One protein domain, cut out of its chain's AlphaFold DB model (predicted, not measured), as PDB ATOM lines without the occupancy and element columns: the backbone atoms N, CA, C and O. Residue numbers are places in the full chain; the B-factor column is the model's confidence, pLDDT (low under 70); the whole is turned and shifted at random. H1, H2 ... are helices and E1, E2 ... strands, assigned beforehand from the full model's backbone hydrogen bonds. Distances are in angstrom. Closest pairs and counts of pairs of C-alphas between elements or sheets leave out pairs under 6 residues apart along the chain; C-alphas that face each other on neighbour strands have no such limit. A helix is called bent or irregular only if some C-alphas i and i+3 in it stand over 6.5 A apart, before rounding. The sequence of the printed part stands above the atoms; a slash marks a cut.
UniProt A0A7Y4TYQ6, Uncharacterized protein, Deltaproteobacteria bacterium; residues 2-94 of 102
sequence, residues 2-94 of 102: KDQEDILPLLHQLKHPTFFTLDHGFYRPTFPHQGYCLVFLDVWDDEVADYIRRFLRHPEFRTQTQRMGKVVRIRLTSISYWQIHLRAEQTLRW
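AT A GLANCE: This is residues 2 to 94 of the 102 residues of an uncharacterized protein of Deltaproteobacteria bacterium (UniProt A0A7Y4TYQ6). A twisted five-stranded sheet forms a wall, with the irregular helix H2 packed slantwise over one face. The long link of residues 22 to 36 passes over the opposite face, H1 lies off toward the E1 edge, and the short H3 sits near the end where E2 begins. The printed part has 93 residues, with three named helices and five named strands in the order H1 E1 E2 H2 H3 E3 E4 E5, in the mixed class of helices and strands. The sheet is mixed, in the order E1 E2 E3 E4 E5, with the first three strands parallel and the last three antiparallel. The whole is compact and rounded, with a radius of gyration of the C-alphas of 12.3 A and spans of 30 by 27 by 23 A.

HOW THE PARTS SIT: E2, residues 37 to 42, and E3, residues 70 to 75, are parallel neighbours at 17 degrees, with N 40 and O 72 2.8 A apart. E1, residues 18 to 21, is an edge strand parallel to E2 at 25 degrees, with N 19 and O 37 2.8 A apart. E4, residues 78 to 83, forms a hairpin with E3, antiparallel at 165 degrees, with N 73 and O 80 2.7 A apart. E5, residues 90 to 93, the other edge strand, forms a hairpin with E4, antiparallel at 158 degrees, with N 79 and O 92 2.8 A apart. E3 E4 E5 make a meander, each strand the antiparallel neighbour of the one before. H2, residues 45 to 57, is on the sheet at a height of 8.9 A, making two layers, a helix on one face of a sheet. It lies over E2 and, only just, over E3 with 3 C-alphas, and runs slantwise to the strands, at 38 degrees to E2 on the local plane. Its closest C-alphas to E2 are those of Val 48 and Leu 41, 7.0 A apart. H2 is irregular: C-alphas 46 and 49 are 7.5 A apart. H3, residues 64 to 67, only grazes the sheet; the closest C-alphas of H3 and E2, Arg 67 and Cys 37, are 5.5 A apart. E2, H2 with H3, and E3 form a strand-helix-strand unit, parallel neighbour strands with helices between, whose crossover is left-handed. H1, residues 2 to 13, only grazes the sheet with residues 7 to 11 and is apart from H2 and H3. O i to N i+4 pairs are within hydrogen-bond range in 7 of 8 cases in H1 and 7 of 9 in H2; H3 is too short for such a pair.

IN THESE COORDINATES: H1 begins at C-alpha 2 (164.297, 156.813, 112.635) and is 18.1 A long; H2 measures 19.6 A. E2 starts at C-alpha 37 (155.208, 145.364, 125.769) and spans 15.9 A, E3 15.6 A and E4 16.1 A. E5 ends at C-alpha 93 (140.998, 154.442, 134.962).

THE WHOLE: The C-alphas farthest apart, of Asp 46 and His 85, are 34.1 A apart. The printed part has no cut, and the link from E1 to E2, 15 residues, is long. Mean pLDDT of the printed part is 94.8, and no printed residue is under 70.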
ATOM      1  N   LYS A   2     163.208 157.802 112.630       71.31
ATOM      2  CA  LYS A   2     164.297 156.813 112.635       71.31
ATOM      3  C   LYS A   2     164.294 155.849 113.834       71.31
ATOM      4  O   LYS A   2     164.433 154.650 113.656       71.31
ATOM      5  N   ASP A   3     164.007 156.350 115.033       81.94
ATOM      6  CA  ASP A   3     164.137 155.545 116.259       81.94
ATOM      7  C   ASP A   3     163.211 154.318 116.287       81.94
ATOM      8  O   ASP A   3     163.540 153.294 116.870       81.94
ATOM      9  N   GLN A   4     162.057 154.375 115.619       86.06
ATOM     10  CA  GLN A   4     161.119 153.246 115.541       86.06
ATOM     11  C   GLN A   4     161.647 152.121 114.656       86.06
ATOM     12  O   GLN A   4     161.429 150.948 114.956       86.06
ATOM     13  N   GLU A   5     162.335 152.489 113.576       87.19
ATOM     14  CA  GLU A   5     162.921 151.558 112.615       87.19
ATOM     15  C   GLU A   5     164.087 150.786 113.239       87.19
ATOM     16  O   GLU A   5     164.295 149.634 112.879       87.19
ATOM     17  N   ASP A   6     164.768 151.367 114.231       91.31
ATOM     18  CA  ASP A   6     165.876 150.723 114.941       91.31
ATOM     19  C   ASP A   6     165.415 149.993 116.220       91.31
ATOM     20  O   ASP A   6     165.824 148.859 116.494       91.31
ATOM     21  N   ILE A   7     164.524 150.606 117.008       94.12
ATOM     22  CA  ILE A   7     164.095 150.061 118.305       94.12
ATOM     23  C   ILE A   7     163.133 148.884 118.136       94.12
ATOM     24  O   ILE A   7     163.283 147.887 118.840       94.12
ATOM     25  N   LEU A   8     162.153 148.942 117.223       94.19
ATOM     26  CA  LEU A   8     161.173 147.854 117.095       94.19
ATOM     27  C   LEU A   8     161.826 146.515 116.699       94.19
ATOM     28  O   LEU A   8     161.523 145.510 117.352       94.19
ATOM     29  N   PRO A   9     162.759 146.457 115.724       95.06
ATOM     30  CA  PRO A   9     163.498 145.227 115.440       95.06
ATOM     31  C   PRO A   9     164.331 144.732 116.623       95.06
ATOM     32  O   PRO A   9     164.360 143.527 116.868       95.06
ATOM     33  N   LEU A  10     164.958 145.629 117.392       95.56
ATOM     34  CA  LEU A  10     165.677 145.247 118.609       95.56
ATOM     35  C   LEU A  10     164.731 144.599 119.633       95.56
ATOM     36  O   LEU A  10     165.048 143.545 120.187       95.56
ATOM     37  N   LEU A  11     163.539 145.165 119.849       96.31
ATOM     38  CA  LEU A  11     162.548 144.585 120.762       96.31
ATOM     39  C   LEU A  11     162.082 143.189 120.324       96.31
ATOM     40  O   LEU A  11     161.747 142.381 121.187       96.31
ATOM     41  N   HIS A  12     162.079 142.878 119.022       94.69
ATOM     42  CA  HIS A  12     161.769 141.530 118.524       94.69
ATOM     43  C   HIS A  12     162.838 140.488 118.882       94.69
ATOM     44  O   HIS A  12     162.520 139.303 118.965       94.69
ATOM     45  N   GLN A  13     164.090 140.908 119.081       95.88
ATOM     46  CA  GLN A  13     165.209 140.012 119.393       95.88
ATOM     47  C   GLN A  13     165.335 139.727 120.894       95.88
ATOM     48  O   GLN A  13     165.872 138.696 121.299       95.88
ATOM     49  N   LEU A  14     164.844 140.637 121.737       96.69
ATOM     50  CA  LEU A  14     164.881 140.490 123.186       96.69
ATOM     51  C   LEU A  14     163.783 139.538 123.680       96.69
ATOM     52  O   LEU A  14     162.670 139.490 123.159       96.69
ATOM     53  N   LYS A  15     164.064 138.807 124.764       95.12
ATOM     54  CA  LYS A  15     163.102 137.872 125.356       95.12
ATOM     55  C   LYS A  15     162.049 138.613 126.186       95.12
ATOM     56  O   LYS A  15     162.253 138.859 127.374       95.12
ATOM     57  N   HIS A  16     160.905 138.909 125.571       95.50
ATOM     58  CA  HIS A  16     159.721 139.464 126.239       95.50
ATOM     59  C   HIS A  16     159.967 140.780 127.009       95.50
ATOM     60  O   HIS A  16     159.563 140.887 128.180       95.50
ATOM     61  N   PRO A  17     160.639 141.789 126.410       98.00
ATOM     62  CA  PRO A  17     160.926 143.043 127.094       98.00
ATOM     63  C   PRO A  17     159.652 143.845 127.387       98.00
ATOM     64  O   PRO A  17     158.642 143.765 126.686       98.00
ATOM     65  N   THR A  18     159.719 144.670 128.430       98.38
ATOM     66  CA  THR A  18     158.806 145.803 128.630       98.38
ATOM     67  C   THR A  18     159.622 147.073 128.427       98.38
ATOM     68  O   THR A  18     160.505 147.359 129.233       98.38
ATOM     69  N   PHE A  19     159.369 147.787 127.335       97.81
ATOM     70  CA  PHE A  19     160.092 148.995 126.958       97.81
ATOM     71  C   PHE A  19     159.305 150.230 127.390       97.81
ATOM     72  O   PHE A  19     158.155 150.392 126.992       97.81
ATOM     73  N   PHE A  20     159.920 151.086 128.204       97.88
ATOM     74  CA  PHE A  20     159.340 152.350 128.653       97.88
ATOM     75  C   PHE A  20     159.986 153.509 127.898       97.88
ATOM     76  O   PHE A  20     161.206 153.549 127.764       97.88
ATOM     77  N   THR A  21     159.174 154.454 127.428       96.75
ATOM     78  CA  THR A  21     159.634 155.630 126.685       96.75
ATOM     79  C   THR A  21     158.759 156.849 126.972       96.75
ATOM     80  O   THR A  21     157.573 156.706 127.265       96.75
ATOM     81  N   LEU A  22     159.337 158.044 126.863       95.94
ATOM     82  CA  LEU A  22     158.622 159.328 126.837       95.94
ATOM     83  C   LEU A  22     158.295 159.776 125.397       95.94
ATOM     84  O   LEU A  22     157.685 160.820 125.190       95.94
ATOM     85  N   ASP A  23     158.699 159.007 124.382       94.75
ATOM     86  CA  ASP A  23     158.437 159.347 122.984       94.75
ATOM     87  C   ASP A  23     157.029 158.909 122.547       94.75
ATOM     88  O   ASP A  23     156.739 157.724 122.344       94.75
ATOM     89  N   HIS A  24     156.169 159.908 122.337       93.31
ATOM     90  CA  HIS A  24     154.805 159.759 121.831       93.31
ATOM     91  C   HIS A  24     154.710 158.992 120.505       93.31
ATOM     92  O   HIS A  24     153.671 158.389 120.217       93.31
ATOM     93  N   GLY A  25     155.774 158.985 119.694       94.12
ATOM     94  CA  GLY A  25     155.788 158.323 118.397       94.12
ATOM     95  C   GLY A  25     155.471 156.831 118.494       94.12
ATOM     96  O   GLY A  25     154.879 156.273 117.563       94.12
ATOM     97  N   PHE A  26     155.832 156.184 119.604       95.31
ATOM     98  CA  PHE A  26     155.683 154.743 119.794       95.31
ATOM     99  C   PHE A  26     154.261 154.289 120.170       95.31
ATOM    100  O   PHE A  26     154.000 153.086 120.227       95.31
ATOM    101  N   TYR A  27     153.312 155.206 120.380       96.12
ATOM    102  CA  TYR A  27     151.920 154.844 120.645       96.12
ATOM    103  C   TYR A  27     151.104 154.726 119.350       96.12
ATOM    104  O   TYR A  27     150.425 155.668 118.939       96.12
ATOM    105  N   ARG A  28     151.165 153.561 118.690       94.81
ATOM    106  CA  ARG A  28     150.429 153.290 117.440       94.81
ATOM    107  C   ARG A  28     149.660 151.966 117.477       94.81
ATOM    108  O   ARG A  28     150.185 150.983 117.998       94.81
ATOM    109  N   PRO A  29     148.470 151.895 116.847       94.81
ATOM    110  CA  PRO A  29     147.662 150.672 116.794       94.81
ATOM    111  C   PRO A  29     148.319 149.530 116.008       94.81
ATOM    112  O   PRO A  29     147.924 148.380 116.165       94.81
ATOM    113  N   THR A  30     149.320 149.823 115.172       94.62
ATOM    114  CA  THR A  30     150.052 148.836 114.362       94.62
ATOM    115  C   THR A  30     151.280 148.247 115.058       94.62
ATOM    116  O   THR A  30     151.895 147.336 114.517       94.62
ATOM    117  N   PHE A  31     151.661 148.760 116.232       95.81
ATOM    118  CA  PHE A  31     152.849 148.326 116.975       95.81
ATOM    119  C   PHE A  31     152.631 147.234 118.047       95.81
ATOM    120  O   PHE A  31     153.620 146.779 118.608       95.81
ATOM    121  N   PRO A  32     151.421 146.754 118.401       96.94
ATOM    122  CA  PRO A  32     151.315 145.586 119.277       96.94
ATOM    123  C   PRO A  32     151.989 144.342 118.677       96.94
ATOM    124  O   PRO A  32     151.644 143.916 117.578       96.94
ATOM    125  N   HIS A  33     152.903 143.718 119.426       96.62
ATOM    126  CA  HIS A  33     153.607 142.500 119.012       96.62
ATOM    127  C   HIS A  33     153.777 141.516 120.176       96.62
ATOM    128  O   HIS A  33     154.070 141.918 121.299       96.62
ATOM    129  N   GLN A  34     153.590 140.210 119.927       96.25
ATOM    130  CA  GLN A  34     153.508 139.193 120.995       96.25
ATOM    131  C   GLN A  34     154.809 139.099 121.805       96.25
ATOM    132  O   GLN A  34     154.811 138.703 122.968       96.25
ATOM    133  N   GLY A  35     155.919 139.482 121.175       95.94
ATOM    134  CA  GLY A  35     157.256 139.450 121.749       95.94
ATOM    135  C   GLY A  35     157.578 140.574 122.730       95.94
ATOM    136  O   GLY A  35     158.604 140.455 123.377       95.94
ATOM    137  N   TYR A  36     156.766 141.628 122.881       97.94
ATOM    138  CA  TYR A  36     157.083 142.721 123.810       97.94
ATOM    139  C   TYR A  36     155.852 143.422 124.391       97.94
ATOM    140  O   TYR A  36     154.713 143.221 123.969       97.94
ATOM    141  N   CYS A  37     156.108 144.295 125.363       98.38
ATOM    142  CA  CYS A  37     155.208 145.364 125.769       98.38
ATOM    143  C   CYS A  37     155.901 146.707 125.556       98.38
ATOM    144  O   CYS A  37     157.050 146.874 125.966       98.38
ATOM    145  N   LEU A  38     155.198 147.655 124.946       98.19
ATOM    146  CA  LEU A  38     155.664 149.027 124.802       98.19
ATOM    147  C   LEU A  38     154.828 149.935 125.692       98.19
ATOM    148  O   LEU A  38     153.604 149.856 125.662       98.19
ATOM    149  N   VAL A  39     155.474 150.811 126.452       98.44
ATOM    150  CA  VAL A  39     154.813 151.758 127.345       98.44
ATOM    151  C   VAL A  39     155.312 153.168 127.053       98.44
ATOM    152  O   VAL A  39     156.441 153.522 127.382       98.44
ATOM    153  N   PHE A  40     154.448 153.976 126.449       98.00
ATOM    154  CA  PHE A  40     154.617 155.417 126.332       98.00
ATOM    155  C   PHE A  40     154.079 156.099 127.601       98.00
ATOM    156  O   PHE A  40     152.915 155.934 127.973       98.00
ATOM    157  N   LEU A  41     154.944 156.844 128.278       97.56
ATOM    158  CA  LEU A  41     154.654 157.630 129.472       97.56
ATOM    159  C   LEU A  41     154.296 159.060 129.049       97.56
ATOM    160  O   LEU A  41     155.158 159.835 128.660       97.56
ATOM    161  N   ASP A  42     153.011 159.392 129.118       96.56
ATOM    162  CA  ASP A  42     152.450 160.719 128.841       96.56
ATOM    163  C   ASP A  42     152.236 161.465 130.167       96.56
ATOM    164  O   ASP A  42     151.111 161.765 130.582       96.56
ATOM    165  N   VAL A  43     153.342 161.624 130.891       93.19
ATOM    166  CA  VAL A  43     153.458 162.243 132.218       93.19
ATOM    167  C   VAL A  43     154.737 163.075 132.260       93.19
ATOM    168  O   VAL A  43     155.571 162.970 131.359       93.19
ATOM    169  N   TRP A  44     154.894 163.898 133.295       90.62
ATOM    170  CA  TRP A  44     156.116 164.670 133.487       90.62
ATOM    171  C   TRP A  44     157.309 163.749 133.773       90.62
ATOM    172  O   TRP A  44     157.156 162.636 134.285       90.62
ATOM    173  N   ASP A  45     158.501 164.190 133.383       88.06
ATOM    174  CA  ASP A  45     159.742 163.419 133.475       88.06
ATOM    175  C   ASP A  45     160.120 163.078 134.925       88.06
ATOM    176  O   ASP A  45     160.567 161.962 135.206       88.06
ATOM    177  N   ASP A  46     159.853 163.989 135.855       91.81
ATOM    178  CA  ASP A  46     160.017 163.809 137.299       91.81
ATOM    179  C   ASP A  46     159.041 162.785 137.919       91.81
ATOM    180  O   ASP A  46     159.345 162.186 138.954       91.81
ATOM    181  N   GLU A  47     157.914 162.488 137.262       89.44
ATOM    182  CA  GLU A  47     156.909 161.516 137.721       89.44
ATOM    183  C   GLU A  47     157.101 160.101 137.139       89.44
ATOM    184  O   GLU A  47     156.446 159.142 137.574       89.44
ATOM    185  N   VAL A  48     158.001 159.926 136.164       94.00
ATOM    186  CA  VAL A  48     158.166 158.676 135.396       94.00
ATOM    187  C   VAL A  48     158.345 157.458 136.296       94.00
ATOM    188  O   VAL A  48     157.677 156.436 136.110       94.00
ATOM    189  N   ALA A  49     159.226 157.549 137.292       94.44
ATOM    190  CA  ALA A  49     159.537 156.422 138.166       94.44
ATOM    191  C   ALA A  49     158.302 155.939 138.948       94.44
ATOM    192  O   ALA A  49     158.099 154.731 139.114       94.44
ATOM    193  N   ASP A  50     157.453 156.863 139.391       93.81
ATOM    194  CA  ASP A  50     156.247 156.542 140.149       93.81
ATOM    195  C   ASP A  50     155.187 155.894 139.260       93.81
ATOM    196  O   ASP A  50     154.587 154.885 139.652       93.81
ATOM    197  N   TYR A  51     155.022 156.381 138.031       95.06
ATOM    198  CA  TYR A  51     154.111 155.769 137.067       95.06
ATOM    199  C   TYR A  51     154.573 154.396 136.588       95.06
ATOM    200  O   TYR A  51     153.737 153.500 136.459       95.06
ATOM    201  N   ILE A  52     155.880 154.173 136.415       96.12
ATOM    202  CA  ILE A  52     156.423 152.839 136.119       96.12
ATOM    203  C   ILE A  52     156.093 151.871 137.260       96.12
ATOM    204  O   ILE A  52     155.541 150.793 137.020       96.12
ATOM    205  N   ARG A  53     156.363 152.249 138.519       95.75
ATOM    206  CA  ARG A  53     156.044 151.410 139.689       95.75
ATOM    207  C   ARG A  53     154.547 151.125 139.784       95.75
ATOM    208  O   ARG A  53     154.156 149.985 140.034       95.75
ATOM    209  N   ARG A  54     153.707 152.144 139.582       94.12
ATOM    210  CA  ARG A  54     152.243 152.017 139.621       94.12
ATOM    211  C   ARG A  54     151.730 151.099 138.514       94.12
ATOM    212  O   ARG A  54     150.906 150.230 138.788       94.12
ATOM    213  N   PHE A  55     152.251 151.240 137.296       96.44
ATOM    214  CA  PHE A  55     151.920 150.389 136.154       96.44
ATOM    215  C   PHE A  55     152.292 148.925 136.406       96.44
ATOM    216  O   PHE A  55     151.451 148.043 136.250       96.44
ATOM    217  N   LEU A  56     153.512 148.657 136.880       96.12
ATOM    218  CA  LEU A  56     153.979 147.297 137.167       96.12
ATOM    219  C   LEU A  56     153.234 146.626 138.334       96.12
ATOM    220  O   LEU A  56     153.308 145.410 138.486       96.12
ATOM    221  N   ARG A  57     152.503 147.390 139.150       94.31
ATOM    222  CA  ARG A  57     151.623 146.875 140.214       94.31
ATOM    223  C   ARG A  57     150.157 146.783 139.792       94.31
ATOM    224  O   ARG A  57     149.350 146.226 140.534       94.31
ATOM    225  N   HIS A  58     149.794 147.316 138.628       94.50
ATOM    226  CA  HIS A  58     148.411 147.343 138.176       94.50
ATOM    227  C   HIS A  58     147.913 145.917 137.868       94.50
ATOM    228  O   HIS A  58     148.615 145.177 137.175       94.50
ATOM    229  N   PRO A  59     146.707 145.510 138.316       93.62
ATOM    230  CA  PRO A  59     146.208 144.141 138.140       93.62
ATOM    231  C   PRO A  59     146.236 143.630 136.693       93.62
ATOM    232  O   PRO A  59     146.563 142.468 136.470       93.62
ATOM    233  N   GLU A  60     145.980 144.513 135.724       94.81
ATOM    234  CA  GLU A  60     145.993 144.217 134.279       94.81
ATOM    235  C   GLU A  60     147.394 144.111 133.640       94.81
ATOM    236  O   GLU A  60     147.505 143.755 132.465       94.81
ATOM    237  N   PHE A  61     148.465 144.443 134.377       97.00
ATOM    238  CA  PHE A  61     149.834 144.563 133.842       97.00
ATOM    239  C   PHE A  61     150.931 144.015 134.775       97.00
ATOM    240  O   PHE A  61     152.123 144.105 134.460       97.00
ATOM    241  N   ARG A  62     150.566 143.446 135.931       96.12
ATOM    242  CA  ARG A  62     151.525 143.045 136.970       96.12
ATOM    243  C   ARG A  62     152.456 141.913 136.537       96.12
ATOM    244  O   ARG A  62     153.636 141.915 136.885       96.12
ATOM    245  N   THR A  63     151.976 140.965 135.734       97.50
ATOM    246  CA  THR A  63     152.807 139.864 135.225       97.50
ATOM    247  C   THR A  63     153.341 140.155 133.827       97.50
ATOM    248  O   THR A  63     152.743 140.908 133.060       97.50
ATOM    249  N   GLN A  64     154.470 139.540 133.464       96.75
ATOM    250  CA  GLN A  64     155.018 139.660 132.110       96.75
ATOM    251  C   GLN A  64     153.998 139.206 131.057       96.75
ATOM    252  O   GLN A  64     153.751 139.936 130.102       96.75
ATOM    253  N   THR A  65     153.338 138.066 131.277       96.50
ATOM    254  CA  THR A  65     152.292 137.537 130.389       96.50
ATOM    255  C   THR A  65     151.145 138.523 130.180       96.50
ATOM    256  O   THR A  65     150.676 138.678 129.061       96.50
ATOM    257  N   GLN A  66     150.721 139.238 131.227       97.19
ATOM    258  CA  GLN A  66     149.676 140.263 131.120       97.19
ATOM    259  C   GLN A  66     150.107 141.496 130.312       97.19
ATOM    260  O   GLN A  66     149.251 142.221 129.804       97.19
ATOM    261  N   ARG A  67     151.415 141.760 130.211       97.75
ATOM    262  CA  ARG A  67     151.965 142.897 129.462       97.75
ATOM    263  C   ARG A  67     152.189 142.590 127.986       97.75
ATOM    264  O   ARG A  67     152.040 143.492 127.169       97.75
ATOM    265  N   MET A  68     152.582 141.364 127.647       97.62
ATOM    266  CA  MET A  68     152.967 141.015 126.276       97.62
ATOM    267  C   MET A  68     151.853 141.290 125.266       97.62
ATOM    268  O   MET A  68     150.672 141.072 125.534       97.62
ATOM    269  N   GLY A  69     152.245 141.769 124.085       97.56
ATOM    270  CA  GLY A  69     151.314 142.098 123.016       97.56
ATOM    271  C   GLY A  69     150.507 143.365 123.250       97.56
ATOM    272  O   GLY A  69     149.429 143.499 122.670       97.56
ATOM    273  N   LYS A  70     151.002 144.287 124.084       98.31
ATOM    274  CA  LYS A  70     150.346 145.568 124.353       98.31
ATOM    275  C   LYS A  70     151.251 146.754 124.038       98.31
ATOM    276  O   LYS A  70     152.438 146.745 124.365       98.31
ATOM    277  N   VAL A  71     150.648 147.789 123.462       98.19
ATOM    278  CA  VAL A  71     151.214 149.139 123.346       98.19
ATOM    279  C   VAL A  71     150.370 150.042 124.227       98.19
ATOM    280  O   VAL A  71     149.177 150.202 123.989       98.19
ATOM    281  N   VAL A  72     150.975 150.581 125.273       98.50
ATOM    282  CA  VAL A  72     150.306 151.241 126.391       98.50
ATOM    283  C   VAL A  72     150.668 152.720 126.397       98.50
ATOM    284  O   VAL A  72     151.828 153.071 126.213       98.50
ATOM    285  N   ARG A  73     149.687 153.581 126.654       98.38
ATOM    286  CA  ARG A  73     149.856 154.989 127.003       98.38
ATOM    287  C   ARG A  73     149.442 155.191 128.450       98.38
ATOM    288  O   ARG A  73     148.298 154.928 128.824       98.38
ATOM    289  N   ILE A  74     150.369 155.691 129.249       97.69
ATOM    290  CA  ILE A  74     150.151 156.050 130.645       97.69
ATOM    291  C   ILE A  74     149.868 157.541 130.723       97.69
ATOM    292  O   ILE A  74     150.736 158.326 130.382       97.69
ATOM    293  N   ARG A  75     148.677 157.919 131.191       95.06
ATOM    294  CA  ARG A  75     148.314 159.302 131.520       95.06
ATOM    295  C   ARG A  75     148.169 159.455 133.032       95.06
ATOM    296  O   ARG A  75     148.003 158.469 133.753       95.06
ATOM    297  N   LEU A  76     148.096 160.698 133.501       91.56
ATOM    298  CA  LEU A  76     147.876 161.029 134.915       91.56
ATOM    299  C   LEU A  76     146.656 160.303 135.531       91.56
ATOM    300  O   LEU A  76     146.706 159.793 136.650       91.56
ATOM    301  N   THR A  77     145.549 160.215 134.786       90.88
ATOM    302  CA  THR A  77     144.254 159.708 135.286       90.88
ATOM    303  C   THR A  77     143.836 158.354 134.709       90.88
ATOM    304  O   THR A  77     142.927 157.711 135.244       90.88
ATOM    305  N   SER A  78     144.508 157.877 133.661       95.25
ATOM    306  CA  SER A  78     144.118 156.659 132.953       95.25
ATOM    307  C   SER A  78     145.287 155.934 132.295       95.25
ATOM    308  O   SER A  78     146.366 156.483 132.084       95.25
ATOM    309  N   ILE A  79     145.035 154.677 131.944       97.56
ATOM    310  CA  ILE A  79     145.867 153.854 131.079       97.56
ATOM    311  C   ILE A  79     145.050 153.576 129.821       97.56
ATOM    312  O   ILE A  79     143.963 153.008 129.921       97.56
ATOM    313  N   SER A  80     145.565 153.931 128.650       97.81
ATOM    314  CA  SER A  80     145.002 153.489 127.369       97.81
ATOM    315  C   SER A  80     145.941 152.476 126.729       97.81
ATOM    316  O   SER A  80     147.152 152.565 126.919       97.81
ATOM    317  N   TYR A  81     145.426 151.480 126.015       98.25
ATOM    318  CA  TYR A  81     146.288 150.522 125.330       98.25
ATOM    319  C   TYR A  81     145.655 149.901 124.090       98.25
ATOM    320  O   TYR A  81     144.454 149.634 124.027       98.25
ATOM    321  N   TRP A  82     146.523 149.596 123.134       98.12
ATOM    322  CA  TRP A  82     146.264 148.679 122.036       98.12
ATOM    323  C   TRP A  82     146.759 147.292 122.416       98.12
ATOM    324  O   TRP A  82     147.795 147.150 123.069       98.12
ATOM    325  N   GLN A  83     146.037 146.264 121.986       97.06
ATOM    326  CA  GLN A  83     146.408 144.874 122.205       97.06
ATOM    327  C   GLN A  83     146.219 144.086 120.917       97.06
ATOM    328  O   GLN A  83     145.306 144.353 120.135       97.06
ATOM    329  N   ILE A  84     147.066 143.083 120.716       94.75
ATOM    330  CA  ILE A  84     146.938 142.161 119.588       94.75
ATOM    331  C   ILE A  84     145.537 141.542 119.578       94.75
ATOM    332  O   ILE A  84     144.995 141.173 120.620       94.75
ATOM    333  N   HIS A  85     144.973 141.428 118.378       88.44
ATOM    334  CA  HIS A  85     143.625 140.923 118.100       88.44
ATOM    335  C   HIS A  85     142.470 141.825 118.567       88.44
ATOM    336  O   HIS A  85     141.325 141.541 118.219       88.44
ATOM    337  N   LEU A  86     142.732 142.933 119.270       90.75
ATOM    338  CA  LEU A  86     141.715 143.945 119.548       90.75
ATOM    339  C   LEU A  86     141.808 145.068 118.515       90.75
ATOM    340  O   LEU A  86     142.853 145.678 118.320       90.75
ATOM    341  N   ARG A  87     140.683 145.354 117.855       88.62
ATOM    342  CA  ARG A  87     140.587 146.434 116.859       88.62
ATOM    343  C   ARG A  87     140.306 147.808 117.475       88.62
ATOM    344  O   ARG A  87     140.329 148.800 116.757       88.62
ATOM    345  N   ALA A  88     140.028 147.863 118.776       95.00
ATOM    346  CA  ALA A  88     139.665 149.080 119.490       95.00
ATOM    347  C   ALA A  88     140.612 149.335 120.665       95.00
ATOM    348  O   ALA A  88     140.995 148.402 121.378       95.00
ATOM    349  N   GLU A  89     140.937 150.608 120.879       97.19
ATOM    350  CA  GLU A  89     141.699 151.070 122.036       97.19
ATOM    351  C   GLU A  89     140.924 150.755 123.314       97.19
ATOM    352  O   GLU A  89     139.729 151.033 123.425       97.19
ATOM    353  N   GLN A  90     141.609 150.169 124.287       97.38
ATOM    354  CA  GLN A  90     141.059 149.934 125.612       97.38
ATOM    355  C   GLN A  90     141.486 151.069 126.533       97.38
ATOM    356  O   GLN A  90     142.597 151.584 126.412       97.38
ATOM    357  N   THR A  91     140.623 151.464 127.466       97.12
ATOM    358  CA  THR A  91     140.960 152.476 128.473       97.12
ATOM    359  C   THR A  91     140.535 152.011 129.852       97.12
ATOM    360  O   THR A  91     139.407 151.579 130.067       97.12
ATOM    361  N   LEU A  92     141.454 152.149 130.797       95.06
ATOM    362  CA  LEU A  92     141.273 151.858 132.206       95.06
ATOM    363  C   LEU A  92     141.500 153.151 132.978       95.06
ATOM    364  O   LEU A  92     142.442 153.896 132.706       95.06
ATOM    365  N   ARG A  93     140.655 153.428 133.966       92.06
ATOM    366  CA  ARG A  93     140.998 154.442 134.962       92.06
ATOM    367  C   ARG A  93     142.008 153.843 135.915       92.06
ATOM    368  O   ARG A  93     141.945 152.650 136.215       92.06
ATOM    369  N   TRP A  94     142.901 154.674 136.431       85.94
ATOM    370  CA  TRP A  94     143.640 154.226 137.592       85.94
ATOM    371  C   TRP A  94     142.660 153.899 138.721       85.94
ATOM    372  O   TRP A  94     141.746 154.678 138.999       85.94
TER     373      TRP A  94